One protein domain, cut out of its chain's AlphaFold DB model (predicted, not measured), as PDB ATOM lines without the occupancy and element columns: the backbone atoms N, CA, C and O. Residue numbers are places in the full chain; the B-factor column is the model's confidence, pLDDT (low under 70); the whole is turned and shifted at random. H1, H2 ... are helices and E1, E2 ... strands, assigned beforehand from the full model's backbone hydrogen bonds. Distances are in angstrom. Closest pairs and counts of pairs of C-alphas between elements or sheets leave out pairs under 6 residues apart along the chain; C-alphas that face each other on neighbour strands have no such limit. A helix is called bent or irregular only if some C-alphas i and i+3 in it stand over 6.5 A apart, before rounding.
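What this domain is: This is residues 2 to 120 and 280 to 349 of the 354 residues of an uncharacterized protein of Okeania sp. SIO1I7 (UniProt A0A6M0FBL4). A strongly twisted sheet of four strands makes one end of the domain, and the long helix H7 runs from the far end to its edge strand E6, with H6 packed steeply on H7 and H8 near H6. The hairpin E3 and E4 with H3 makes a small lobe of its own, the unnamed residues 82 to 103 pass through the middle, and H1 and H2 lie at the sheet's end. The printed part has 189 residues with eight named helices and six strands, in the order H1 H2 E1 E2 E3 E4 H3 H4 E5 E6 H5 H6 H7 H8. The large sheet, E1 E2 E5 E6, is antiparallel, and the class is mixed, helices and strands. The whole is compact, with a radius of gyration of the C-alphas of 17.5 A and spans of 58 by 45 by 26 A.

How they stand to each other: E1, residues 23 to 28, and E2, residues 31 to 36, form a hairpin; N 26 and O 33 are 3.0 A apart, within hydrogen-bond range. E5, residues 104 to 107, is antiparallel to E2, with N 106 and O 34 at 2.8 A. E6, residues 112 to 115, forms a hairpin with E5, with N 105 and O 114 at 2.8 A. H7, residues 309 to 329, only grazes the sheet with residues 328 to 329. H6, residues 291 to 301, touches H7, closest at the C-alphas of Glu 291 and Lys 324, 5.1 A, at a steep tilt of 69 degrees, only just short of about perpendicular, opposite ways. H8, residues 340 to 349, is close to H6 but not clearly touching, closest at the C-alphas of Ala 294 and Phe 344, 7.7 A. H5, residues 283 to 287, only just touches H8, with 3 pairs of C-alphas within 8 A, the closest those of Tyr 286 and Pro 340, 6.3 A. H4, residues 77 to 81, is close to H7 but not clearly touching, closest at the C-alphas of Phe 79 and Tyr 315, 6.7 A. H2, residues 8 to 16, touches H1, residues 2 to 6, closest at the C-alphas of Phe 11 and Leu 4, 4.8 A. E3, residues 45 to 48, and E4, residues 55 to 58, form a hairpin, with N 47 and O 56 at 2.9 A; residues 45 to 46 also pair with 98 to 99, antiparallel. The closest C-alphas of E4 and H3, residues 61 to 67, are those of Ser 58 and Ile 64, 6.8 A. In H1, H2, H3, H4 and H7 every O i to N i+4 pair is within hydrogen-bond range; H6 has 5 of 7, H8 5 of 6, and H5 0 of 1, with 1 of 2 O i to N i+3 pairs.

Where its parts are: H1 begins at C-alpha 2, (94.032, 131.919, 138.682). H7 measures 30.2 A from C-alpha 309, (143.386, 158.689, 123.996), to C-alpha 329; E2 measures 16.9 A, H6 16.4 A and E1 16.1 A. H8 is irregular, but only just: C-alphas 346 and 349 are 6.7 A apart. It ends at C-alpha 349, (125.771, 139.890, 132.325).

The domain as a whole: The two C-alphas farthest apart, those of Asn 2 and Asn 308, are 58.5 A apart. Residues 121 to 279 are not printed, and C-alphas 120 and 280 are 27.6 A apart across this cut. The link from H4 to E5 is long, with 22 residues. Mean pLDDT of the printed part is 89.7; residues 52 to 53 and 303 to 307 are under 70.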
ATOM      1  N   ASN A   2      95.050 131.220 137.882       72.88
ATOM      2  CA  ASN A   2      94.032 131.919 138.682       72.88
ATOM      3  C   ASN A   2      94.630 133.109 139.454       72.88
ATOM      4  O   ASN A   2      93.983 134.140 139.560       72.88
ATOM      5  N   GLU A   3      95.899 133.020 139.865       83.31
ATOM      6  CA  GLU A   3      96.586 134.106 140.584       83.31
ATOM      7  C   GLU A   3      96.576 135.449 139.844       83.31
ATOM      8  O   GLU A   3      96.322 136.480 140.453       83.31
ATOM      9  N   LEU A   4      96.760 135.454 138.516       84.62
ATOM     10  CA  LEU A   4      96.708 136.687 137.717       84.62
ATOM     11  C   LEU A   4      95.303 137.312 137.688       84.62
ATOM     12  O   LEU A   4      95.159 138.539 137.585       84.62
ATOM     13  N   ILE A   5      94.263 136.475 137.749       81.69
ATOM     14  CA  ILE A   5      92.873 136.935 137.813       81.69
ATOM     15  C   ILE A   5      92.682 137.707 139.120       81.69
ATOM     16  O   ILE A   5      92.229 138.853 139.067       81.69
ATOM     17  N   ASP A   6      93.144 137.139 140.235       82.12
ATOM     18  CA  ASP A   6      93.083 137.742 141.566       82.12
ATOM     19  C   ASP A   6      93.869 139.058 141.642       82.12
ATOM     20  O   ASP A   6      93.290 140.128 141.838       82.12
ATOM     21  N   SER A   7      95.191 139.017 141.465       89.75
ATOM     22  CA  SER A   7      96.032 140.215 141.496       89.75
ATOM     23  C   SER A   7      97.371 140.007 140.793       89.75
ATOM     24  O   SER A   7      97.848 138.895 140.594       89.75
ATOM     25  N   GLU A   8      98.001 141.110 140.396       91.19
ATOM     26  CA  GLU A   8      99.330 141.049 139.787       91.19
ATOM     27  C   GLU A   8     100.410 140.665 140.812       91.19
ATOM     28  O   GLU A   8     101.329 139.925 140.484       91.19
ATOM     29  N   THR A   9     100.238 141.063 142.077       92.31
ATOM     30  CA  THR A   9     101.104 140.645 143.188       92.31
ATOM     31  C   THR A   9     101.112 139.130 143.357       92.31
ATOM     32  O   THR A   9     102.178 138.535 143.273       92.31
ATOM     33  N   LYS A  10      99.940 138.485 143.468       93.12
ATOM     34  CA  LYS A  10      99.864 137.020 143.606       93.12
ATOM     35  C   LYS A  10     100.449 136.289 142.400       93.12
ATOM     36  O   LYS A  10     101.027 135.215 142.531       93.12
ATOM     37  N   PHE A  11     100.289 136.862 141.205       95.00
ATOM     38  CA  PHE A  11     100.926 136.326 140.009       95.00
ATOM     39  C   PHE A  11     102.455 136.359 140.112       95.00
ATOM     40  O   PHE A  11     103.086 135.367 139.754       95.00
ATOM     41  N   PHE A  12     103.043 137.451 140.607       94.94
ATOM     42  CA  PHE A  12     104.485 137.521 140.837       94.94
ATOM     43  C   PHE A  12     104.947 136.609 141.978       94.94
ATOM     44  O   PHE A  12     105.988 135.985 141.840       94.94
ATOM     45  N   ASP A  13     104.157 136.437 143.036       93.62
ATOM     46  CA  ASP A  13     104.498 135.494 144.111       93.62
ATOM     47  C   ASP A  13     104.535 134.050 143.590       93.62
ATOM     48  O   ASP A  13     105.450 133.292 143.890       93.62
ATOM     49  N   TYR A  14     103.596 133.684 142.714       93.25
ATOM     50  CA  TYR A  14     103.653 132.401 142.012       93.25
ATOM     51  C   TYR A  14     104.842 132.310 141.043       93.25
ATOM     52  O   TYR A  14     105.398 131.230 140.851       93.25
ATOM     53  N   LEU A  15     105.221 133.423 140.407       93.19
ATOM     54  CA  LEU A  15     106.352 133.483 139.480       93.19
ATOM     55  C   LEU A  15     107.685 133.200 140.183       93.19
ATOM     56  O   LEU A  15     108.542 132.562 139.579       93.19
ATOM     57  N   ASP A  16     107.841 133.613 141.441       91.25
ATOM     58  CA  ASP A  16     109.053 133.358 142.229       91.25
ATOM     59  C   ASP A  16     109.304 131.851 142.454       91.25
ATOM     60  O   ASP A  16     110.451 131.414 142.540       91.25
ATOM     61  N   ASP A  17     108.245 131.031 142.464       88.75
ATOM     62  CA  ASP A  17     108.337 129.566 142.534       88.75
ATOM     63  C   ASP A  17     108.563 128.899 141.155       88.75
ATOM     64  O   ASP A  17     108.817 127.690 141.069       88.75
ATOM     65  N   LEU A  18     108.468 129.651 140.047       89.38
ATOM     66  CA  LEU A  18     108.615 129.119 138.691       89.38
ATOM     67  C   LEU A  18     110.064 129.148 138.197       89.38
ATOM     68  O   LEU A  18     110.568 130.163 137.715       89.38
ATOM     69  N   ALA A  19     110.680 127.970 138.136       86.81
ATOM     70  CA  ALA A  19     111.945 127.761 137.440       86.81
ATOM     71  C   ALA A  19     111.735 127.328 135.980       86.81
ATOM     72  O   ALA A  19     110.906 126.469 135.672       86.81
ATOM     73  N   GLY A  20     112.527 127.885 135.064       88.25
ATOM     74  CA  GLY A  20     112.531 127.458 133.670       88.25
ATOM     75  C   GLY A  20     113.066 128.515 132.717       88.25
ATOM     76  O   GLY A  20     113.676 129.495 133.122       88.25
ATOM     77  N   ARG A  21     112.816 128.292 131.426       90.12
ATOM     78  CA  ARG A  21     113.182 129.198 130.335       90.12
ATOM     79  C   ARG A  21     111.935 129.536 129.536       90.12
ATOM     80  O   ARG A  21     111.479 128.718 128.734       90.12
ATOM     81  N   TYR A  22     111.373 130.718 129.754       93.31
ATOM     82  CA  TYR A  22     110.057 131.068 129.226       93.31
ATOM     83  C   TYR A  22     109.897 132.570 128.989       93.31
ATOM     84  O   TYR A  22     110.664 133.391 129.477       93.31
ATOM     85  N   ILE A  23     108.866 132.909 128.219       95.19
ATOM     86  CA  ILE A  23     108.324 134.264 128.105       95.19
ATOM     87  C   ILE A  23     106.870 134.172 128.542       95.19
ATOM     88  O   ILE A  23     106.158 133.271 128.092       95.19
ATOM     89  N   ILE A  24     106.427 135.103 129.379       96.00
ATOM     90  CA  ILE A  24     105.015 135.243 129.728       96.00
ATOM     91  C   ILE A  24     104.489 136.513 129.075       96.00
ATOM     92  O   ILE A  24     105.032 137.596 129.275       96.00
ATOM     93  N   ILE A  25     103.415 136.361 128.297       95.75
ATOM     94  CA  ILE A  25     102.648 137.462 127.713       95.75
ATOM     95  C   ILE A  25     101.264 137.417 128.343       95.75
ATOM     96  O   ILE A  25     100.584 136.392 128.271       95.75
ATOM     97  N   TYR A  26     100.839 138.515 128.954       94.69
ATOM     98  CA  TYR A  26      99.529 138.593 129.589       94.69
ATOM     99  C   TYR A  26      98.929 139.989 129.477       94.69
ATOM    100  O   TYR A  26      99.608 140.957 129.137       94.69
ATOM    101  N   LYS A  27      97.624 140.094 129.748       92.75
ATOM    102  CA  LYS A  27      96.895 141.361 129.752       92.75
ATOM    103  C   LYS A  27      96.255 141.590 131.115       92.75
ATOM    104  O   LYS A  27      95.517 140.731 131.592       92.75
ATOM    105  N   LYS A  28      96.485 142.758 131.714       88.69
ATOM    106  CA  LYS A  28      95.846 143.184 132.968       88.69
ATOM    107  C   LYS A  28      95.486 144.662 132.870       88.69
ATOM    108  O   LYS A  28      96.271 145.472 132.386       88.69
ATOM    109  N   SER A  29      94.260 145.003 133.270       87.44
ATOM    110  CA  SER A  29      93.745 146.383 133.246       87.44
ATOM    111  C   SER A  29      93.920 147.087 131.890       87.44
ATOM    112  O   SER A  29      94.292 148.251 131.827       87.44
ATOM    113  N   GLY A  30      93.701 146.363 130.787       88.31
ATOM    114  CA  GLY A  30      93.836 146.904 129.429       88.31
ATOM    115  C   GLY A  30      95.260 146.918 128.858       88.31
ATOM    116  O   GLY A  30      95.392 147.026 127.639       88.31
ATOM    117  N   ASN A  31      96.289 146.714 129.685       90.06
ATOM    118  CA  ASN A  31      97.691 146.736 129.275       90.06
ATOM    119  C   ASN A  31      98.225 145.337 128.974       90.06
ATOM    120  O   ASN A  31      98.040 144.418 129.775       90.06
ATOM    121  N   THR A  32      98.904 145.187 127.838       94.31
ATOM    122  CA  THR A  32      99.685 143.989 127.518       94.31
ATOM    123  C   THR A  32     101.056 144.101 128.171       94.31
ATOM    124  O   THR A  32     101.730 145.125 128.037       94.31
ATOM    125  N   ARG A  33     101.468 143.045 128.869       96.19
ATOM    126  CA  ARG A  33     102.742 142.946 129.579       96.19
ATOM    127  C   ARG A  33     103.503 141.714 129.142       96.19
ATOM    128  O   ARG A  33     102.904 140.670 128.873       96.19
ATOM    129  N   ILE A  34     104.818 141.865 129.054       97.44
ATOM    130  CA  ILE A  34     105.727 140.818 128.604       97.44
ATOM    131  C   ILE A  34     106.921 140.769 129.549       97.44
ATOM    132  O   ILE A  34     107.537 141.799 129.809       97.44
ATOM    133  N   LEU A  35     107.248 139.578 130.043       96.88
ATOM    134  CA  LEU A  35     108.417 139.322 130.886       96.88
ATOM    135  C   LEU A  35     109.083 137.995 130.512       96.88
ATOM    136  O   LEU A  35     108.454 137.129 129.895       96.88
ATOM    137  N   ASN A  36     110.359 137.859 130.858       95.81
ATOM    138  CA  ASN A  36     111.147 136.635 130.705       95.81
ATOM    139  C   ASN A  36     111.213 135.851 132.025       95.81
ATOM    140  O   ASN A  36     110.651 136.254 133.040       95.81
ATOM    141  N   ASP A  37     111.870 134.693 131.989       94.69
ATOM    142  CA  ASP A  37     112.258 133.974 133.199       94.69
ATOM    143  C   ASP A  37     113.180 134.808 134.100       94.69
ATOM    144  O   ASP A  37     113.799 135.776 133.657       94.69
ATOM    145  N   ALA A  38     113.308 134.378 135.359       92.75
ATOM    146  CA  ALA A  38     114.038 135.078 136.414       92.75
ATOM    147  C   ALA A  38     115.467 135.498 136.031       92.75
ATOM    148  O   ALA A  38     115.983 136.456 136.589       92.75
ATOM    149  N   CYS A  39     116.108 134.834 135.066       92.38
ATOM    150  CA  CYS A  39     117.467 135.152 134.632       92.38
ATOM    151  C   CYS A  39     117.561 135.580 133.162       92.38
ATOM    152  O   CYS A  39     118.653 135.572 132.603       92.38
ATOM    153  N   GLY A  40     116.445 135.913 132.507       92.50
ATOM    154  CA  GLY A  40     116.434 136.385 131.120       92.50
ATOM    155  C   GLY A  40     116.955 135.380 130.085       92.50
ATOM    156  O   GLY A  40     117.308 135.769 128.970       92.50
ATOM    157  N   THR A  41     116.984 134.084 130.415       90.44
ATOM    158  CA  THR A  41     117.559 133.034 129.553       90.44
ATOM    159  C   THR A  41     116.742 132.782 128.290       90.44
ATOM    160  O   THR A  41     117.241 132.271 127.277       90.44
ATOM    161  N   ARG A  42     115.453 133.127 128.310       91.31
ATOM    162  CA  ARG A  42     114.664 133.355 127.106       91.31
ATOM    163  C   ARG A  42     114.675 134.848 126.804       91.31
ATOM    164  O   ARG A  42     113.830 135.605 127.272       91.31
ATOM    165  N   THR A  43     115.640 135.253 125.984       91.69
ATOM    166  CA  THR A  43     115.818 136.648 125.583       91.69
ATOM    167  C   THR A  43     114.551 137.224 124.966       91.69
ATOM    168  O   THR A  43     113.872 136.559 124.181       91.69
ATOM    169  N   ILE A  44     114.286 138.486 125.281       95.12
ATOM    170  CA  ILE A  44     113.256 139.294 124.647       95.12
ATOM    171  C   ILE A  44     113.934 140.540 124.082       95.12
ATOM    172  O   ILE A  44     114.522 141.324 124.822       95.12
ATOM    173  N   PHE A  45     113.835 140.714 122.772       95.25
ATOM    174  CA  PHE A  45     114.147 141.951 122.074       95.25
ATOM    175  C   PHE A  45     112.865 142.743 121.889       95.25
ATOM    176  O   PHE A  45     111.837 142.156 121.540       95.25
ATOM    177  N   TYR A  46     112.926 144.052 122.085       95.81
ATOM    178  CA  TYR A  46     111.786 144.930 121.882       95.81
ATOM    179  C   TYR A  46     112.175 146.183 121.098       95.81
ATOM    180  O   TYR A  46     113.298 146.684 121.200       95.81
ATOM    181  N   TYR A  47     111.235 146.649 120.278       95.25
ATOM    182  CA  TYR A  47     111.409 147.779 119.377       95.25
ATOM    183  C   TYR A  47     110.086 148.527 119.192       95.25
ATOM    184  O   TYR A  47     109.066 147.919 118.860       95.25
ATOM    185  N   GLN A  48     110.104 149.846 119.371       92.88
ATOM    186  CA  GLN A  48     108.987 150.721 119.023       92.88
ATOM    187  C   GLN A  48     109.079 151.074 117.539       92.88
ATOM    188  O   GLN A  48     110.009 151.758 117.112       92.88
ATOM    189  N   CYS A  49     108.104 150.642 116.741       87.62
ATOM    190  CA  CYS A  49     108.057 151.012 115.332       87.62
ATOM    191  C   CYS A  49     107.806 152.515 115.146       87.62
ATOM    192  O   CYS A  49     107.312 153.205 116.035       87.62
ATOM    193  N   LYS A  50     108.045 153.006 113.920       80.25
ATOM    194  CA  LYS A  50     107.706 154.384 113.512       80.25
ATOM    195  C   LYS A  50     106.241 154.750 113.786       80.25
ATOM    196  O   LYS A  50     105.948 155.908 114.059       80.25
ATOM    197  N   SER A  51     105.329 153.774 113.717       77.44
ATOM    198  CA  SER A  51     103.985 153.948 114.264       77.44
ATOM    199  C   SER A  51     104.047 153.831 115.793       77.44
ATOM    200  O   SER A  51     104.380 152.751 116.294       77.44
ATOM    201  N   PRO A  52     103.679 154.879 116.551       62.66
ATOM    202  CA  PRO A  52     103.742 154.867 118.013       62.66
ATOM    203  C   PRO A  52     102.802 153.829 118.648       62.66
ATOM    204  O   PRO A  52     102.953 153.496 119.815       62.66
ATOM    205  N   THR A  53     101.855 153.268 117.890       68.12
ATOM    206  CA  THR A  53     100.941 152.223 118.375       68.12
ATOM    207  C   THR A  53     101.453 150.800 118.148       68.12
ATOM    208  O   THR A  53     100.751 149.848 118.485       68.12
ATOM    209  N   SER A  54     102.628 150.632 117.536       85.19
ATOM    210  CA  SER A  54     103.138 149.324 117.125       85.19
ATOM    211  C   SER A  54     104.472 149.025 117.799       85.19
ATOM    212  O   SER A  54     105.495 149.616 117.465       85.19
ATOM    213  N   VAL A  55     104.456 148.067 118.724       92.38
ATOM    214  CA  VAL A  55     105.652 147.522 119.372       92.38
ATOM    215  C   VAL A  55     105.913 146.131 118.817       92.38
ATOM    216  O   VAL A  55     105.014 145.289 118.789       92.38
ATOM    217  N   LEU A  56     107.148 145.880 118.393       93.38
ATOM    218  CA  LEU A  56     107.615 144.556 118.010       93.38
ATOM    219  C   LEU A  56     108.392 143.934 119.153       93.38
ATOM    220  O   LEU A  56     109.228 144.581 119.783       93.38
ATOM    221  N   VAL A  57     108.120 142.654 119.386       94.50
ATOM    222  CA  VAL A  57     108.787 141.855 120.405       94.50
ATOM    223  C   VAL A  57     109.172 140.520 119.795       94.50
ATOM    224  O   VAL A  57     108.367 139.886 119.115       94.50
ATOM    225  N   SER A  58     110.412 140.097 120.013       92.62
ATOM    226  CA  SER A  58     110.948 138.875 119.420       92.62
ATOM    227  C   SER A  58     111.929 138.196 120.360       92.62
ATOM    228  O   SER A  58     112.657 138.860 121.088       92.62
ATOM    229  N   SER A  59     112.019 136.868 120.304       89.44
ATOM    230  CA  SER A  59     113.099 136.141 120.979       89.44
ATOM    231  C   SER A  59     114.414 136.128 120.192       89.44
ATOM    232  O   SER A  59     115.423 135.644 120.697       89.44
ATOM    233  N   HIS A  60     114.408 136.620 118.949       87.94
ATOM    234  CA  HIS A  60     115.568 136.651 118.058       87.94
ATOM    235  C   HIS A  60     115.666 138.003 117.346       87.94
ATOM    236  O   HIS A  60     114.697 138.453 116.727       87.94
ATOM    237  N   LEU A  61     116.843 138.626 117.404       89.00
ATOM    238  CA  LEU A  61     117.102 139.933 116.800       89.00
ATOM    239  C   LEU A  61     116.890 139.918 115.277       89.00
ATOM    240  O   LEU A  61     116.293 140.838 114.724       89.00
ATOM    241  N   ASP A  62     117.289 138.833 114.612       86.44
ATOM    242  CA  ASP A  62     117.158 138.682 113.160       86.44
ATOM    243  C   ASP A  62     115.718 138.731 112.657       86.44
ATOM    244  O   ASP A  62     115.479 139.219 111.556       86.44
ATOM    245  N   LEU A  63     114.748 138.276 113.453       88.38
ATOM    246  CA  LEU A  63     113.341 138.367 113.065       88.38
ATOM    247  C   LEU A  63     112.870 139.823 113.012       88.38
ATOM    248  O   LEU A  63     112.083 140.161 112.138       88.38
ATOM    249  N   ILE A  64     113.379 140.690 113.897       90.69
ATOM    250  CA  ILE A  64     113.106 142.134 113.836       90.69
ATOM    251  C   ILE A  64     113.756 142.717 112.577       90.69
ATOM    252  O   ILE A  64     113.099 143.435 111.827       90.69
ATOM    253  N   ARG A  65     115.012 142.348 112.296       88.81
ATOM    254  CA  ARG A  65     115.745 142.792 111.099       88.81
ATOM    255  C   ARG A  65     115.070 142.381 109.784       88.81
ATOM    256  O   ARG A  65     115.117 143.126 108.820       88.81
ATOM    257  N   GLN A  66     114.443 141.207 109.732       88.19
ATOM    258  CA  GLN A  66     113.786 140.700 108.519       88.19
ATOM    259  C   GLN A  66     112.461 141.400 108.192       88.19
ATOM    260  O   GLN A  66     112.045 141.391 107.036       88.19
ATOM    261  N   ILE A  67     111.780 141.965 109.192       91.19
ATOM    262  CA  ILE A  67     110.438 142.551 109.028       91.19
ATOM    263  C   ILE A  67     110.423 144.075 109.189       91.19
ATOM    264  O   ILE A  67     109.356 144.685 109.138       91.19
ATOM    265  N   THR A  68     111.584 144.692 109.423       90.81
ATOM    266  CA  THR A  68     111.722 146.138 109.614       90.81
ATOM    267  C   THR A  68     112.931 146.687 108.867       90.81
ATOM    268  O   THR A  68     113.924 145.991 108.694       90.81
ATOM    269  N   ASP A  69     112.879 147.973 108.518       90.69
ATOM    270  CA  ASP A  69     114.017 148.720 107.963       90.69
ATOM    271  C   ASP A  69     114.839 149.415 109.066       90.69
ATOM    272  O   ASP A  69     115.314 150.541 108.890       90.69
ATOM    273  N   VAL A  70     114.922 148.817 110.260       92.12
ATOM    274  CA  VAL A  70     115.718 149.386 111.353       92.12
ATOM    275  C   VAL A  70     117.195 149.354 110.958       92.12
ATOM    276  O   VAL A  70     117.702 148.274 110.652       92.12
ATOM    277  N   PRO A  71     117.897 150.502 110.964       93.12
ATOM    278  CA  PRO A  71     119.310 150.521 110.626       93.12
ATOM    279  C   PRO A  71     120.149 149.887 111.739       93.12
ATOM    280  O   PRO A  71     119.736 149.827 112.902       93.12
ATOM    281  N   GLU A  72     121.361 149.473 111.385       92.00
ATOM    282  CA  GLU A  72     122.395 149.164 112.373       92.00
ATOM    283  C   GLU A  72     122.667 150.399 113.251       92.00
ATOM    284  O   GLU A  72     122.446 151.553 112.864       92.00
ATOM    285  N   LEU A  73     123.107 150.152 114.475       91.62
ATOM    286  CA  LEU A  73     123.484 151.167 115.437       91.62
ATOM    287  C   LEU A  73     124.732 151.890 114.922       91.62
ATOM    288  O   LEU A  73     125.749 151.262 114.644       91.62
ATOM    289  N   ASP A  74     124.656 153.216 114.828       92.50
ATOM    290  CA  ASP A  74     125.778 154.059 114.408       92.50
ATOM    291  C   ASP A  74     126.832 154.145 115.522       92.50
ATOM    292  O   ASP A  74     126.771 154.995 116.415       92.50
ATOM    293  N   ILE A  75     127.765 153.196 115.504       89.75
ATOM    294  CA  ILE A  75     128.921 153.130 116.393       89.75
ATOM    295  C   ILE A  75     130.152 152.687 115.615       89.75
ATOM    296  O   ILE A  75     130.060 151.957 114.634       89.75
ATOM    297  N   LYS A  76     131.321 153.130 116.082       89.31
ATOM    298  CA  LYS A  76     132.607 152.781 115.477       89.31
ATOM    299  C   LYS A  76     132.837 151.268 115.508       89.31
ATOM    300  O   LYS A  76     132.611 150.638 116.546       89.31
ATOM    301  N   ASP A  77     133.365 150.714 114.422       86.81
ATOM    302  CA  ASP A  77     133.688 149.287 114.320       86.81
ATOM    303  C   ASP A  77     134.650 148.847 115.434       86.81
ATOM    304  O   ASP A  77     134.467 147.799 116.050       86.81
ATOM    305  N   GLU A  78     135.613 149.694 115.807       86.62
ATOM    306  CA  GLU A  78     136.560 149.408 116.890       86.62
ATOM    307  C   GLU A  78     135.877 149.284 118.263       86.62
ATOM    308  O   GLU A  78     136.365 148.573 119.150       86.62
ATOM    309  N   PHE A  79     134.741 149.965 118.459       88.75
ATOM    310  CA  PHE A  79     133.941 149.822 119.676       88.75
ATOM    311  C   PHE A  79     133.235 148.470 119.661       88.75
ATOM    312  O   PHE A  79     133.282 147.752 120.659       88.75
ATOM    313  N   MET A  80     132.648 148.100 118.519       85.56
ATOM    314  CA  MET A  80     132.000 146.800 118.333       85.56
ATOM    315  C   MET A  80     132.955 145.631 118.559       85.56
ATOM    316  O   MET A  80     132.607 144.682 119.259       85.56
ATOM    317  N   GLU A  81     134.181 145.724 118.049       83.69
ATOM    318  CA  GLU A  81     135.228 144.720 118.259       83.69
ATOM    319  C   GLU A  81     135.646 144.561 119.730       83.69
ATOM    320  O   GLU A  81     136.187 143.521 120.110       83.69
ATOM    321  N   SER A  82     135.398 145.569 120.572       84.00
ATOM    322  CA  SER A  82     135.719 145.531 122.006       84.00
ATOM    323  C   SER A  82     134.660 144.786 122.841       84.00
ATOM    324  O   SER A  82     134.899 144.443 124.001       84.00
ATOM    325  N   PHE A  83     133.485 144.496 122.271       85.50
ATOM    326  CA  PHE A  83     132.393 143.799 122.953       85.50
ATOM    327  C   PHE A  83     132.498 142.288 122.734       85.50
ATOM    328  O   PHE A  83     132.025 141.747 121.739       85.50
ATOM    329  N   ARG A  84     133.122 141.575 123.676       77.81
ATOM    330  CA  ARG A  84     133.422 140.143 123.534       77.81
ATOM    331  C   ARG A  84     132.214 139.246 123.781       77.81
ATOM    332  O   ARG A  84     131.991 138.296 123.033       77.81
ATOM    333  N   TYR A  85     131.484 139.503 124.863       78.75
ATOM    334  CA  TYR A  85     130.380 138.636 125.301       78.75
ATOM    335  C   TYR A  85     129.016 139.303 125.162       78.75
ATOM    336  O   TYR A  85     128.033 138.626 124.871       78.75
ATOM    337  N   TYR A  86     128.961 140.619 125.351       86.94
ATOM    338  CA  TYR A  86     127.733 141.403 125.313       86.94
ATOM    339  C   TYR A  86     128.050 142.877 125.039       86.94
ATOM    340  O   TYR A  86     129.128 143.369 125.378       86.94
ATOM    341  N   MET A  87     127.094 143.580 124.429       90.94
ATOM    342  CA  MET A  87     127.135 145.038 124.276       90.94
ATOM    343  C   MET A  87     126.888 145.736 125.620       90.94
ATOM    344  O   MET A  87     126.428 145.099 126.571       90.94
ATOM    345  N   PRO A  88     127.218 147.032 125.744       92.75
ATOM    346  CA  PRO A  88     126.986 147.754 126.983       92.75
ATOM    347  C   PRO A  88     125.490 147.877 127.276       92.75
ATOM    348  O   PRO A  88     124.692 148.236 126.407       92.75
ATOM    349  N   ALA A  89     125.137 147.617 128.534       94.31
ATOM    350  CA  ALA A  89     123.767 147.631 129.023       94.31
ATOM    351  C   ALA A  89     122.819 146.761 128.174       94.31
ATOM    352  O   ALA A  89     123.163 145.650 127.797       94.31
ATOM    353  N   ASN A  90     121.618 147.237 127.863       94.56
ATOM    354  CA  ASN A  90     120.617 146.474 127.124       94.56
ATOM    355  C   ASN A  90     120.637 146.708 125.604       94.56
ATOM    356  O   ASN A  90     119.620 146.498 124.939       94.56
ATOM    357  N   LEU A  91     121.759 147.176 125.052       94.38
ATOM    358  CA  LEU A  91     121.870 147.459 123.625       94.38
ATOM    359  C   LEU A  91     121.928 146.199 122.761       94.38
ATOM    360  O   LEU A  91     122.318 145.112 123.190       94.38
ATOM    361  N   THR A  92     121.585 146.404 121.494       93.38
ATOM    362  CA  THR A  92     121.816 145.464 120.401       93.38
ATOM    363  C   THR A  92     122.544 146.181 119.260       93.38
ATOM    364  O   THR A  92     122.626 147.412 119.275       93.38
ATOM    365  N   PRO A  93     123.040 145.445 118.249       91.62
ATOM    366  CA  PRO A  93     123.578 146.052 117.037       91.62
ATOM    367  C   PRO A  93     122.558 146.857 116.231       91.62
ATOM    368  O   PRO A  93     122.972 147.618 115.378       91.62
ATOM    369  N   LEU A  94     121.251 146.740 116.491       92.56
ATOM    370  CA  LEU A  94     120.227 147.497 115.774       92.56
ATOM    371  C   LEU A  94     119.845 148.775 116.524       92.56
ATOM    372  O   LEU A  94     119.664 148.788 117.746       92.56
ATOM    373  N   HIS A  95     119.661 149.861 115.777       94.19
ATOM    374  CA  HIS A  95     119.290 151.151 116.339       94.19
ATOM    375  C   HIS A  95     117.921 151.095 117.038       94.19
ATOM    376  O   HIS A  95     116.917 150.714 116.441       94.19
ATOM    377  N   GLN A  96     117.871 151.523 118.306       94.06
ATOM    378  CA  GLN A  96     116.662 151.536 119.153       94.06
ATOM    379  C   GLN A  96     115.999 150.167 119.389       94.06
ATOM    380  O   GLN A  96     114.858 150.111 119.855       94.06
ATOM    381  N   VAL A  97     116.702 149.066 119.120       95.00
ATOM    382  CA  VAL A  97     116.272 147.729 119.534       95.00
ATOM    383  C   VAL A  97     117.028 147.355 120.796       95.00
ATOM    384  O   VAL A  97     118.260 147.393 120.834       95.00
ATOM    385  N   TYR A  98     116.280 146.984 121.826       95.81
ATOM    386  CA  TYR A  98     116.811 146.753 123.162       95.81
ATOM    387  C   TYR A  98     116.484 145.347 123.651       95.81
ATOM    388  O   TYR A  98     115.540 144.707 123.184       95.81
ATOM    389  N   ILE A  99     117.261 144.875 124.621       95.88
ATOM    390  CA  ILE A  99     117.014 143.628 125.344       95.88
ATOM    391  C   ILE A  99     116.212 143.946 126.611       95.88
ATOM    392  O   ILE A  99     116.565 144.850 127.365       95.88
ATOM    393  N   LEU A 100     115.130 143.213 126.869       97.19
ATOM    394  CA  LEU A 100     114.449 143.267 128.162       97.19
ATOM    395  C   LEU A 100     115.265 142.451 129.172       97.19
ATOM    396  O   LEU A 100     115.407 141.236 129.013       97.19
ATOM    397  N   THR A 101     115.825 143.113 130.182       96.06
ATOM    398  CA  THR A 101     116.576 142.457 131.260       96.06
ATOM    399  C   THR A 101     115.631 141.781 132.249       96.06
ATOM    400  O   THR A 101     114.457 142.145 132.340       96.06
ATOM    401  N   SER A 102     116.130 140.779 132.980       95.06
ATOM    402  CA  SER A 102     115.349 140.116 134.031       95.06
ATOM    403  C   SER A 102     114.875 141.106 135.099       95.06
ATOM    404  O   SER A 102     115.333 142.250 135.148       95.06
ATOM    405  N   ASN A 103     113.918 140.679 135.929       96.38
ATOM    406  CA  ASN A 103     113.321 141.472 137.020       96.38
ATOM    407  C   ASN A 103     112.534 142.716 136.562       96.38
ATOM    408  O   ASN A 103     111.991 143.473 137.378       96.38
ATOM    409  N   THR A 104     112.419 142.901 135.247       97.44
ATOM    410  CA  THR A 104     111.623 143.943 134.609       97.44
ATOM    411  C   THR A 104     110.650 143.341 133.601       97.44
ATOM    412  O   THR A 104     110.852 142.247 133.076       97.44
ATOM    413  N   LEU A 105     109.564 144.058 133.337       97.56
ATOM    414  CA  LEU A 105     108.596 143.723 132.304       97.56
ATOM    415  C   LEU A 105     108.441 144.889 131.334       97.56
ATOM    416  O   LEU A 105     108.592 146.051 131.711       97.56
ATOM    417  N   LEU A 106     108.108 144.574 130.088       97.62
ATOM    418  CA  LEU A 106     107.686 145.555 129.098       97.62
ATOM    419  C   LEU A 106     106.170 145.721 129.185       97.62
ATOM    420  O   LEU A 106     105.423 144.777 128.916       97.62
ATOM    421  N   GLN A 107     105.719 146.927 129.505       95.50
ATOM    422  CA  GLN A 107     104.355 147.359 129.264       95.50
ATOM    423  C   GLN A 107     104.261 147.881 127.829       95.50
ATOM    424  O   GLN A 107     104.899 148.854 127.438       95.50
ATOM    425  N   VAL A 108     103.508 147.160 127.003       93.56
ATOM    426  CA  VAL A 108     103.526 147.340 125.545       93.56
ATOM    427  C   VAL A 108     102.805 148.619 125.130       93.56
ATOM    428  O   VAL A 108     103.237 149.301 124.210       93.56
ATOM    429  N   ASN A 109     101.698 148.944 125.795       88.94
ATOM    430  CA  ASN A 109     100.805 150.030 125.391       88.94
ATOM    431  C   ASN A 109     101.455 151.419 125.448       88.94
ATOM    432  O   ASN A 109     101.106 152.280 124.647       88.94
ATOM    433  N   ASP A 110     102.362 151.635 126.394       88.50
ATOM    434  CA  ASP A 110     103.073 152.894 126.627       88.50
ATOM    435  C   ASP A 110     104.584 152.775 126.399       88.50
ATOM    436  O   ASP A 110     105.315 153.742 126.623       88.50
ATOM    437  N   TYR A 111     105.044 151.607 125.940       93.44
ATOM    438  CA  TYR A 111     106.451 151.295 125.707       93.44
ATOM    439  C   TYR A 111     107.326 151.584 126.935       93.44
ATOM    440  O   TYR A 111     108.391 152.200 126.843       93.44
ATOM    441  N   GLN A 112     106.856 151.152 128.108       94.56
ATOM    442  CA  GLN A 112     107.546 151.369 129.374       94.56
ATOM    443  C   GLN A 112     108.124 150.089 129.952       94.56
ATOM    444  O   GLN A 112     107.507 149.026 129.932       94.56
ATOM    445  N   ILE A 113     109.314 150.222 130.529       97.50
ATOM    446  CA  ILE A 113     109.916 149.186 131.357       97.50
ATOM    447  C   ILE A 113     109.460 149.401 132.795       97.50
ATOM    448  O   ILE A 113     109.575 150.498 133.343       97.50
ATOM    449  N   VAL A 114     108.923 148.347 133.399       96.81
ATOM    450  CA  VAL A 114     108.433 148.351 134.776       96.81
ATOM    451  C   VAL A 114     109.216 147.316 135.564       96.81
ATOM    452  O   VAL A 114     109.255 146.144 135.196       96.81
ATOM    453  N   ARG A 115     109.835 147.743 136.661       96.88
ATOM    454  CA  ARG A 115     110.468 146.839 137.619       96.88
ATOM    455  C   ARG A 115     109.388 146.107 138.413       96.88
ATOM    456  O   ARG A 115     108.517 146.754 138.990       96.88
ATOM    457  N   TYR A 116     109.443 144.777 138.429       95.75
ATOM    458  CA  TYR A 116     108.535 143.948 139.235       95.75
ATOM    459  C   TYR A 116     109.261 143.174 140.340       95.75
ATOM    460  O   TYR A 116     108.605 142.630 141.224       95.75
ATOM    461  N   PHE A 117     110.594 143.121 140.306       96.19
ATOM    462  CA  PHE A 117     111.428 142.585 141.374       96.19
ATOM    463  C   PHE A 117     112.589 143.553 141.664       96.19
ATOM    464  O   PHE A 117     113.147 144.122 140.721       96.19
ATOM    465  N   PRO A 118     112.993 143.739 142.929       95.88
ATOM    466  CA  PRO A 118     112.395 143.184 144.146       95.88
ATOM    467  C   PRO A 118     111.113 143.911 144.580       95.88
ATOM    468  O   PRO A 118     110.917 145.093 144.294       95.88
ATOM    469  N   ARG A 119     110.222 143.189 145.271       95.12
ATOM    470  CA  ARG A 119     108.932 143.725 145.759       95.12
ATOM    471  C   ARG A 119     109.008 144.180 147.216       95.12
ATOM    472  O   ARG A 119     108.391 145.181 147.583       95.12
ATOM    473  N   GLU A 120     109.842 143.520 148.003       95.25
ATOM    474  CA  GLU A 120     110.073 143.763 149.426       95.25
ATOM    475  C   GLU A 120     111.571 143.847 149.736       95.25
ATOM    476  O   GLU A 120     112.402 143.676 148.846       95.25
ATOM    477  N   LYS A 280     136.581 141.649 143.221       70.38
ATOM    478  CA  LYS A 280     136.640 142.513 142.027       70.38
ATOM    479  C   LYS A 280     136.023 143.892 142.269       70.38
ATOM    480  O   LYS A 280     136.130 144.783 141.424       70.38
ATOM    481  N   VAL A 281     135.370 144.056 143.414       76.38
ATOM    482  CA  VAL A 281     134.523 145.188 143.774       76.38
ATOM    483  C   VAL A 281     134.908 145.659 145.177       76.38
ATOM    484  O   VAL A 281     135.348 144.860 146.001       76.38
ATOM    485  N   LYS A 282     134.834 146.968 145.416       76.50
ATOM    486  CA  LYS A 282     135.201 147.611 146.682       76.50
ATOM    487  C   LYS A 282     133.955 148.075 147.428       76.50
ATOM    488  O   LYS A 282     132.938 148.345 146.802       76.50
ATOM    489  N   ASP A 283     134.095 148.313 148.732       73.88
ATOM    490  CA  ASP A 283     133.005 148.789 149.596       73.88
ATOM    491  C   ASP A 283     132.289 150.048 149.073       73.88
ATOM    492  O   ASP A 283     131.065 150.165 149.128       73.88
ATOM    493  N   GLU A 284     133.054 150.968 148.484       74.38
ATOM    494  CA  GLU A 284     132.548 152.203 147.872       74.38
ATOM    495  C   GLU A 284     131.608 151.969 146.674       74.38
ATOM    496  O   GLU A 284     130.711 152.780 146.430       74.38
ATOM    497  N   ASP A 285     131.776 150.857 145.952       76.38
ATOM    498  CA  ASP A 285     130.939 150.508 144.803       76.38
ATOM    499  C   ASP A 285     129.524 150.069 145.237       76.38
ATOM    500  O   ASP A 285     128.600 150.126 144.425       76.38
ATOM    501  N   TYR A 286     129.341 149.659 146.503       72.94
ATOM    502  CA  TYR A 286     128.048 149.229 147.055       72.94
ATOM    503  C   TYR A 286     127.181 150.407 147.496       72.94
ATOM    504  O   TYR A 286     125.970 150.397 147.295       72.94
ATOM    505  N   VAL A 287     127.799 151.424 148.100       74.69
ATOM    506  CA  VAL A 287     127.076 152.557 148.698       74.69
ATOM    507  C   VAL A 287     126.590 153.537 147.628       74.69
ATOM    508  O   VAL A 287     125.529 154.134 147.776       74.69
ATOM    509  N   ASN A 288     127.345 153.689 146.536       81.44
ATOM    510  CA  ASN A 288     127.060 154.651 145.471       81.44
ATOM    511  C   ASN A 288     127.101 153.981 144.093       81.44
ATOM    512  O   ASN A 288     127.954 154.296 143.254       81.44
ATOM    513  N   PHE A 289     126.182 153.048 143.842       92.12
ATOM    514  CA  PHE A 289     126.097 152.408 142.534       92.12
ATOM    515  C   PHE A 289     125.650 153.411 141.460       92.12
ATOM    516  O   PHE A 289     124.551 153.957 141.509       92.12
ATOM    517  N   THR A 290     126.513 153.661 140.475       94.06
ATOM    518  CA  THR A 290     126.270 154.623 139.384       94.06
ATOM    519  C   THR A 290     126.648 154.028 138.031       94.06
ATOM    520  O   THR A 290     127.216 152.938 137.942       94.06
ATOM    521  N   GLU A 291     126.425 154.776 136.950       95.25
ATOM    522  CA  GLU A 291     126.892 154.406 135.613       95.25
ATOM    523  C   GLU A 291     128.418 154.218 135.538       95.25
ATOM    524  O   GLU A 291     128.902 153.449 134.708       95.25
ATOM    525  N   LYS A 292     129.186 154.862 136.432       92.06
ATOM    526  CA  LYS A 292     130.641 154.665 136.544       92.06
ATOM    527  C   LYS A 292     130.982 153.306 137.152       92.06
ATOM    528  O   LYS A 292     131.911 152.649 136.686       92.06
ATOM    529  N   THR A 293     130.222 152.871 138.156       91.94
ATOM    530  CA  THR A 293     130.348 151.533 138.750       91.94
ATOM    531  C   THR A 293     129.971 150.469 137.724       91.94
ATOM    532  O   THR A 293     130.739 149.541 137.487       91.94
ATOM    533  N   ALA A 294     128.848 150.653 137.023       93.69
ATOM    534  CA  ALA A 294     128.420 149.764 135.944       93.69
ATOM    535  C   ALA A 294     129.475 149.646 134.826       93.69
ATOM    536  O   ALA A 294     129.795 148.538 134.396       93.69
ATOM    537  N   LEU A 295     130.086 150.765 134.412       92.25
ATOM    538  CA  LEU A 295     131.208 150.788 133.467       92.25
ATOM    539  C   LEU A 295     132.413 149.975 133.975       92.25
ATOM    540  O   LEU A 295     132.983 149.184 133.225       92.25
ATOM    541  N   LYS A 296     132.809 150.159 135.240       89.19
ATOM    542  CA  LYS A 296     133.912 149.406 135.855       89.19
ATOM    543  C   LYS A 296     133.639 147.899 135.813       89.19
ATOM    544  O   LYS A 296     134.514 147.134 135.415       89.19
ATOM    545  N   LEU A 297     132.428 147.482 136.183       89.56
ATOM    546  CA  LEU A 297     132.020 146.074 136.181       89.56
ATOM    547  C   LEU A 297     131.919 145.499 134.762       89.56
ATOM    548  O   LEU A 297     132.315 144.362 134.517       89.56
ATOM    549  N   PHE A 298     131.464 146.297 133.795       89.75
ATOM    550  CA  PHE A 298     131.425 145.922 132.380       89.75
ATOM    551  C   PHE A 298     132.804 145.510 131.838       89.75
ATOM    552  O   PHE A 298     132.900 144.537 131.081       89.75
ATOM    553  N   TYR A 299     133.868 146.190 132.277       87.31
ATOM    554  CA  TYR A 299     135.249 145.892 131.889       87.31
ATOM    555  C   TYR A 299     135.848 144.632 132.522       87.31
ATOM    556  O   TYR A 299     136.912 144.192 132.094       87.31
ATOM    557  N   ILE A 300     135.179 144.004 133.493       82.50
ATOM    558  CA  ILE A 300     135.647 142.726 134.051       82.50
ATOM    559  C   ILE A 300     135.638 141.630 132.976       82.50
ATOM    560  O   ILE A 300     136.554 140.812 132.921       82.50
ATOM    561  N   ASN A 301     134.608 141.616 132.123       74.19
ATOM    562  CA  ASN A 301     134.400 140.564 131.124       74.19
ATOM    563  C   ASN A 301     134.595 141.048 129.678       74.19
ATOM    564  O   ASN A 301     134.759 140.220 128.783       74.19
ATOM    565  N   ASN A 302     134.591 142.361 129.431       72.69
ATOM    566  CA  ASN A 302     134.908 142.926 128.121       72.69
ATOM    567  C   ASN A 302     136.260 143.623 128.171       72.69
ATOM    568  O   ASN A 302     136.520 144.431 129.059       72.69
ATOM    569  N   TRP A 303     137.117 143.318 127.203       65.00
ATOM    570  CA  TRP A 303     138.402 143.983 127.097       65.00
ATOM    571  C   TRP A 303     138.266 145.269 126.309       65.00
ATOM    572  O   TRP A 303     137.743 145.295 125.200       65.00
ATOM    573  N   TYR A 304     138.801 146.334 126.884       65.19
ATOM    574  CA  TYR A 304     139.051 147.552 126.150       65.19
ATOM    575  C   TYR A 304     140.270 147.339 125.241       65.19
ATOM    576  O   TYR A 304     141.385 147.132 125.730       65.19
ATOM    577  N   LYS A 305     140.064 147.343 123.918       64.62
ATOM    578  CA  LYS A 305     141.162 147.357 122.940       64.62
ATOM    579  C   LYS A 305     141.972 148.643 123.150       64.62
ATOM    580  O   LYS A 305     141.390 149.679 123.447       64.62
ATOM    581  N   GLN A 306     143.301 148.602 123.014       63.50
ATOM    582  CA  GLN A 306     144.118 149.825 123.059       63.50
ATOM    583  C   GLN A 306     143.715 150.750 121.898       63.50
ATOM    584  O   GLN A 306     144.181 150.570 120.775       63.50
ATOM    585  N   LEU A 307     142.828 151.715 122.156       67.31
ATOM    586  CA  LEU A 307     142.578 152.847 121.261       67.31
ATOM    587  C   LEU A 307     143.492 154.013 121.659       67.31
ATOM    588  O   LEU A 307     144.023 154.044 122.771       67.31
ATOM    589  N   ASN A 308     143.649 154.989 120.764       75.88
ATOM    590  CA  ASN A 308     144.264 156.268 121.124       75.88
ATOM    591  C   ASN A 308     143.425 157.001 122.197       75.88
ATOM    592  O   ASN A 308     142.253 156.682 122.414       75.88
ATOM    593  N   ASP A 309     144.012 158.006 122.851       78.25
ATOM    594  CA  ASP A 309     143.386 158.689 123.996       78.25
ATOM    595  C   ASP A 309     142.019 159.320 123.670       78.25
ATOM    596  O   ASP A 309     141.094 159.274 124.486       78.25
ATOM    597  N   THR A 310     141.855 159.888 122.472       78.19
ATOM    598  CA  THR A 310     140.598 160.528 122.042       78.19
ATOM    599  C   THR A 310     139.481 159.503 121.846       78.19
ATOM    600  O   THR A 310     138.336 159.714 122.265       78.19
ATOM    601  N   ASP A 311     139.806 158.368 121.231       84.62
ATOM    602  CA  ASP A 311     138.867 157.271 121.019       84.62
ATOM    603  C   ASP A 311     138.523 156.567 122.332       84.62
ATOM    604  O   ASP A 311     137.364 156.204 122.535       84.62
ATOM    605  N   ALA A 312     139.470 156.488 123.270       85.69
ATOM    606  CA  ALA A 312     139.236 155.986 124.621       85.69
ATOM    607  C   ALA A 312     138.185 156.788 125.377       85.69
ATOM    608  O   ALA A 312     137.232 156.229 125.925       85.69
ATOM    609  N   GLN A 313     138.325 158.113 125.370       88.75
ATOM    610  CA  GLN A 313     137.369 159.006 126.018       88.75
ATOM    611  C   GLN A 313     135.989 158.915 125.358       88.75
ATOM    612  O   GLN A 313     134.968 158.887 126.050       88.75
ATOM    613  N   SER A 314     135.952 158.826 124.027       91.44
ATOM    614  CA  SER A 314     134.707 158.694 123.263       91.44
ATOM    615  C   SER A 314     133.999 157.367 123.550       91.44
ATOM    616  O   SER A 314     132.793 157.358 123.801       91.44
ATOM    617  N   TYR A 315     134.748 156.263 123.593       91.12
ATOM    618  CA  TYR A 315     134.249 154.936 123.947       91.12
ATOM    619  C   TYR A 315     133.698 154.908 125.369       91.12
ATOM    620  O   TYR A 315     132.557 154.505 125.598       91.12
ATOM    621  N   GLN A 316     134.472 155.416 126.330       92.12
ATOM    622  CA  GLN A 316     134.048 155.479 127.721       92.12
ATOM    623  C   GLN A 316     132.773 156.311 127.873       92.12
ATOM    624  O   GLN A 316     131.848 155.894 128.572       92.12
ATOM    625  N   LYS A 317     132.689 157.466 127.200       94.69
ATOM    626  CA  LYS A 317     131.496 158.322 127.205       94.69
ATOM    627  C   LYS A 317     130.282 157.605 126.612       94.69
ATOM    628  O   LYS A 317     129.202 157.693 127.193       94.69
ATOM    629  N   PHE A 318     130.463 156.884 125.505       94.69
ATOM    630  CA  PHE A 318     129.415 156.070 124.891       94.69
ATOM    631  C   PHE A 318     128.896 154.999 125.861       94.69
ATOM    632  O   PHE A 318     127.713 155.003 126.198       94.69
ATOM    633  N   VAL A 319     129.779 154.143 126.387       94.62
ATOM    634  CA  VAL A 319     129.406 153.049 127.303       94.62
ATOM    635  C   VAL A 319     128.763 153.583 128.586       94.62
ATOM    636  O   VAL A 319     127.734 153.076 129.029       94.62
ATOM    637  N   THR A 320     129.318 154.654 129.158       96.38
ATOM    638  CA  THR A 320     128.762 155.318 130.350       96.38
ATOM    639  C   THR A 320     127.357 155.857 130.078       96.38
ATOM    640  O   THR A 320     126.461 155.694 130.904       96.38
ATOM    641  N   GLY A 321     127.132 156.459 128.906       97.56
ATOM    642  CA  GLY A 321     125.810 156.919 128.479       97.56
ATOM    643  C   GLY A 321     124.795 155.780 128.362       97.56
ATOM    644  O   GLY A 321     123.659 155.932 128.813       97.56
ATOM    645  N   CYS A 322     125.220 154.625 127.838       96.69
ATOM    646  CA  CYS A 322     124.383 153.427 127.749       96.69
ATOM    647  C   CYS A 322     123.941 152.953 129.138       96.69
ATOM    648  O   CYS A 322     122.748 152.756 129.372       96.69
ATOM    649  N   PHE A 323     124.875 152.841 130.087       97.81
ATOM    650  CA  PHE A 323     124.537 152.438 131.453       97.81
ATOM    651  C   PHE A 323     123.682 153.469 132.178       97.81
ATOM    652  O   PHE A 323     122.735 153.090 132.858       97.81
ATOM    653  N   LYS A 324     123.933 154.766 131.985       98.19
ATOM    654  CA  LYS A 324     123.078 155.815 132.548       98.19
ATOM    655  C   LYS A 324     121.628 155.682 132.079       98.19
ATOM    656  O   LYS A 324     120.707 155.774 132.890       98.19
ATOM    657  N   GLN A 325     121.418 155.452 130.782       97.75
ATOM    658  CA  GLN A 325     120.079 155.247 130.233       97.75
ATOM    659  C   GLN A 325     119.445 153.961 130.773       97.75
ATOM    660  O   GLN A 325     118.271 153.974 131.141       97.75
ATOM    661  N   TYR A 326     120.210 152.874 130.843       97.69
ATOM    662  CA  TYR A 326     119.741 151.595 131.362       97.69
ATOM    663  C   TYR A 326     119.291 151.683 132.817       97.69
ATOM    664  O   TYR A 326     118.143 151.356 133.089       97.69
ATOM    665  N   LEU A 327     120.135 152.200 133.715       97.81
ATOM    666  CA  LEU A 327     119.819 152.305 135.143       97.81
ATOM    667  C   LEU A 327     118.556 153.140 135.385       97.81
ATOM    668  O   LEU A 327     117.725 152.786 136.216       97.81
ATOM    669  N   LYS A 328     118.372 154.211 134.603       97.88
ATOM    670  CA  LYS A 328     117.145 155.012 134.625       97.88
ATOM    671  C   LYS A 328     115.933 154.227 134.113       97.88
ATOM    672  O   LYS A 328     114.862 154.296 134.704       97.88
ATOM    673  N   THR A 329     116.078 153.523 132.993       96.88
ATOM    674  CA  THR A 329     114.966 152.825 132.325       96.88
ATOM    675  C   THR A 329     114.501 151.610 133.124       96.88
ATOM    676  O   THR A 329     113.303 151.376 133.228       96.88
ATOM    677  N   SER A 330     115.428 150.864 133.725       96.81
ATOM    678  CA  SER A 330     115.128 149.701 134.562       96.81
ATOM    679  C   SER A 330     114.742 150.067 135.995       96.81
ATOM    680  O   SER A 330     114.532 149.159 136.798       96.81
ATOM    681  N   LYS A 331     114.662 151.368 136.334       96.94
ATOM    682  CA  LYS A 331     114.392 151.856 137.699       96.94
ATOM    683  C   LYS A 331     115.310 151.176 138.716       96.94
ATOM    684  O   LYS A 331     114.862 150.539 139.665       96.94
ATOM    685  N   PHE A 332     116.609 151.180 138.429       96.69
ATOM    686  CA  PHE A 332     117.604 150.444 139.212       96.69
ATOM    687  C   PHE A 332     117.790 151.007 140.630       96.69
ATOM    688  O   PHE A 332     118.312 150.339 141.510       96.69
ATOM    689  N   ASP A 333     117.331 152.229 140.873       94.69
ATOM    690  CA  ASP A 333     117.229 152.846 142.193       94.69
ATOM    691  C   ASP A 333     116.098 152.256 143.061       94.69
ATOM    692  O   ASP A 333     116.077 152.467 144.271       94.69
ATOM    693  N   GLU A 334     115.184 151.470 142.485       96.00
ATOM    694  CA  GLU A 334     114.059 150.843 143.194       96.00
ATOM    695  C   GLU A 334     114.375 149.413 143.702       96.00
ATOM    696  O   GLU A 334     113.464 148.664 144.050       96.00
ATOM    697  N   ILE A 335     115.654 149.022 143.800       95.75
ATOM    698  CA  ILE A 335     116.094 147.663 144.193       95.75
ATOM    699  C   ILE A 335     116.039 147.365 145.705       95.75
ATOM    700  O   ILE A 335     116.596 146.368 146.160       95.75
ATOM    701  N   LYS A 336     115.357 148.200 146.498       95.19
ATOM    702  CA  LYS A 336     115.195 148.013 147.954       95.19
ATOM    703  C   LYS A 336     116.564 147.936 148.666       95.19
ATOM    704  O   LYS A 336     117.458 148.703 148.326       95.19
ATOM    705  N   ASN A 337     116.727 147.070 149.670       94.25
ATOM    706  CA  ASN A 337     117.994 146.838 150.385       94.25
ATOM    707  C   ASN A 337     118.890 145.763 149.732       94.25
ATOM    708  O   ASN A 337     119.836 145.303 150.370       94.25
ATOM    709  N   TYR A 338     118.609 145.334 148.497       93.38
ATOM    710  CA  TYR A 338     119.458 144.357 147.817       93.38
ATOM    711  C   TYR A 338     120.808 144.970 147.451       93.38
ATOM    712  O   TYR A 338     120.915 146.164 147.157       93.38
ATOM    713  N   ASN A 339     121.845 144.132 147.401       91.69
ATOM    714  CA  ASN A 339     123.155 144.574 146.949       91.69
ATOM    715  C   ASN A 339     123.094 144.971 145.454       91.69
ATOM    716  O   ASN A 339     122.791 144.121 144.609       91.69
ATOM    717  N   PRO A 340     123.412 146.229 145.088       93.50
ATOM    718  CA  PRO A 340     123.301 146.694 143.706       93.50
ATOM    719  C   PRO A 340     124.261 145.982 142.750       93.50
ATOM    720  O   PRO A 340     123.970 145.862 141.565       93.50
ATOM    721  N   VAL A 341     125.395 145.481 143.231       92.19
ATOM    722  CA  VAL A 341     126.363 144.756 142.398       92.19
ATOM    723  C   VAL A 341     125.815 143.388 142.008       92.19
ATOM    724  O   VAL A 341     125.957 142.998 140.850       92.19
ATOM    725  N   ASP A 342     125.138 142.703 142.930       91.31
ATOM    726  CA  ASP A 342     124.508 141.407 142.664       91.31
ATOM    727  C   ASP A 342     123.279 141.550 141.767       91.31
ATOM    728  O   ASP A 342     123.154 140.812 140.792       91.31
ATOM    729  N   ILE A 343     122.415 142.545 142.014       94.12
ATOM    730  CA  ILE A 343     121.280 142.818 141.119       94.12
ATOM    731  C   ILE A 343     121.777 143.203 139.724       94.12
ATOM    732  O   ILE A 343     121.249 142.720 138.724       94.12
ATOM    733  N   PHE A 344     122.839 144.010 139.626       94.62
ATOM    734  CA  PHE A 344     123.427 144.343 138.334       94.62
ATOM    735  C   PHE A 344     124.031 143.109 137.655       94.62
ATOM    736  O   PHE A 344     123.818 142.929 136.460       94.62
ATOM    737  N   TYR A 345     124.731 142.236 138.389       92.56
ATOM    738  CA  TYR A 345     125.259 140.973 137.863       92.56
ATOM    739  C   TYR A 345     124.153 140.044 137.345       92.56
ATOM    740  O   TYR A 345     124.264 139.436 136.279       92.56
ATOM    741  N   TRP A 346     123.054 139.960 138.081       93.62
ATOM    742  CA  TRP A 346     121.907 139.154 137.704       93.62
ATOM    743  C   TRP A 346     121.217 139.710 136.448       93.62
ATOM    744  O   TRP A 346     121.000 138.984 135.478       93.62
ATOM    745  N   GLU A 347     120.919 141.008 136.411       94.38
ATOM    746  CA  GLU A 347     120.135 141.602 135.321       94.38
ATOM    747  C   GLU A 347     120.933 141.814 134.035       94.38
ATOM    748  O   GLU A 347     120.386 141.667 132.939       94.38
ATOM    749  N   PHE A 348     122.217 142.162 134.154       92.62
ATOM    750  CA  PHE A 348     123.042 142.544 133.015       92.62
ATOM    751  C   PHE A 348     123.837 141.362 132.435       92.62
ATOM    752  O   PHE A 348     123.389 140.801 131.435       92.62
ATOM    753  N   PRO A 349     124.989 140.927 132.982       88.31
ATOM    754  CA  PRO A 349     125.771 139.890 132.325       88.31
ATOM    755  C   PRO A 349     125.019 138.556 132.271       88.31
ATOM    756  O   PRO A 349     125.060 137.912 131.230       88.31
TER     757      PRO A 349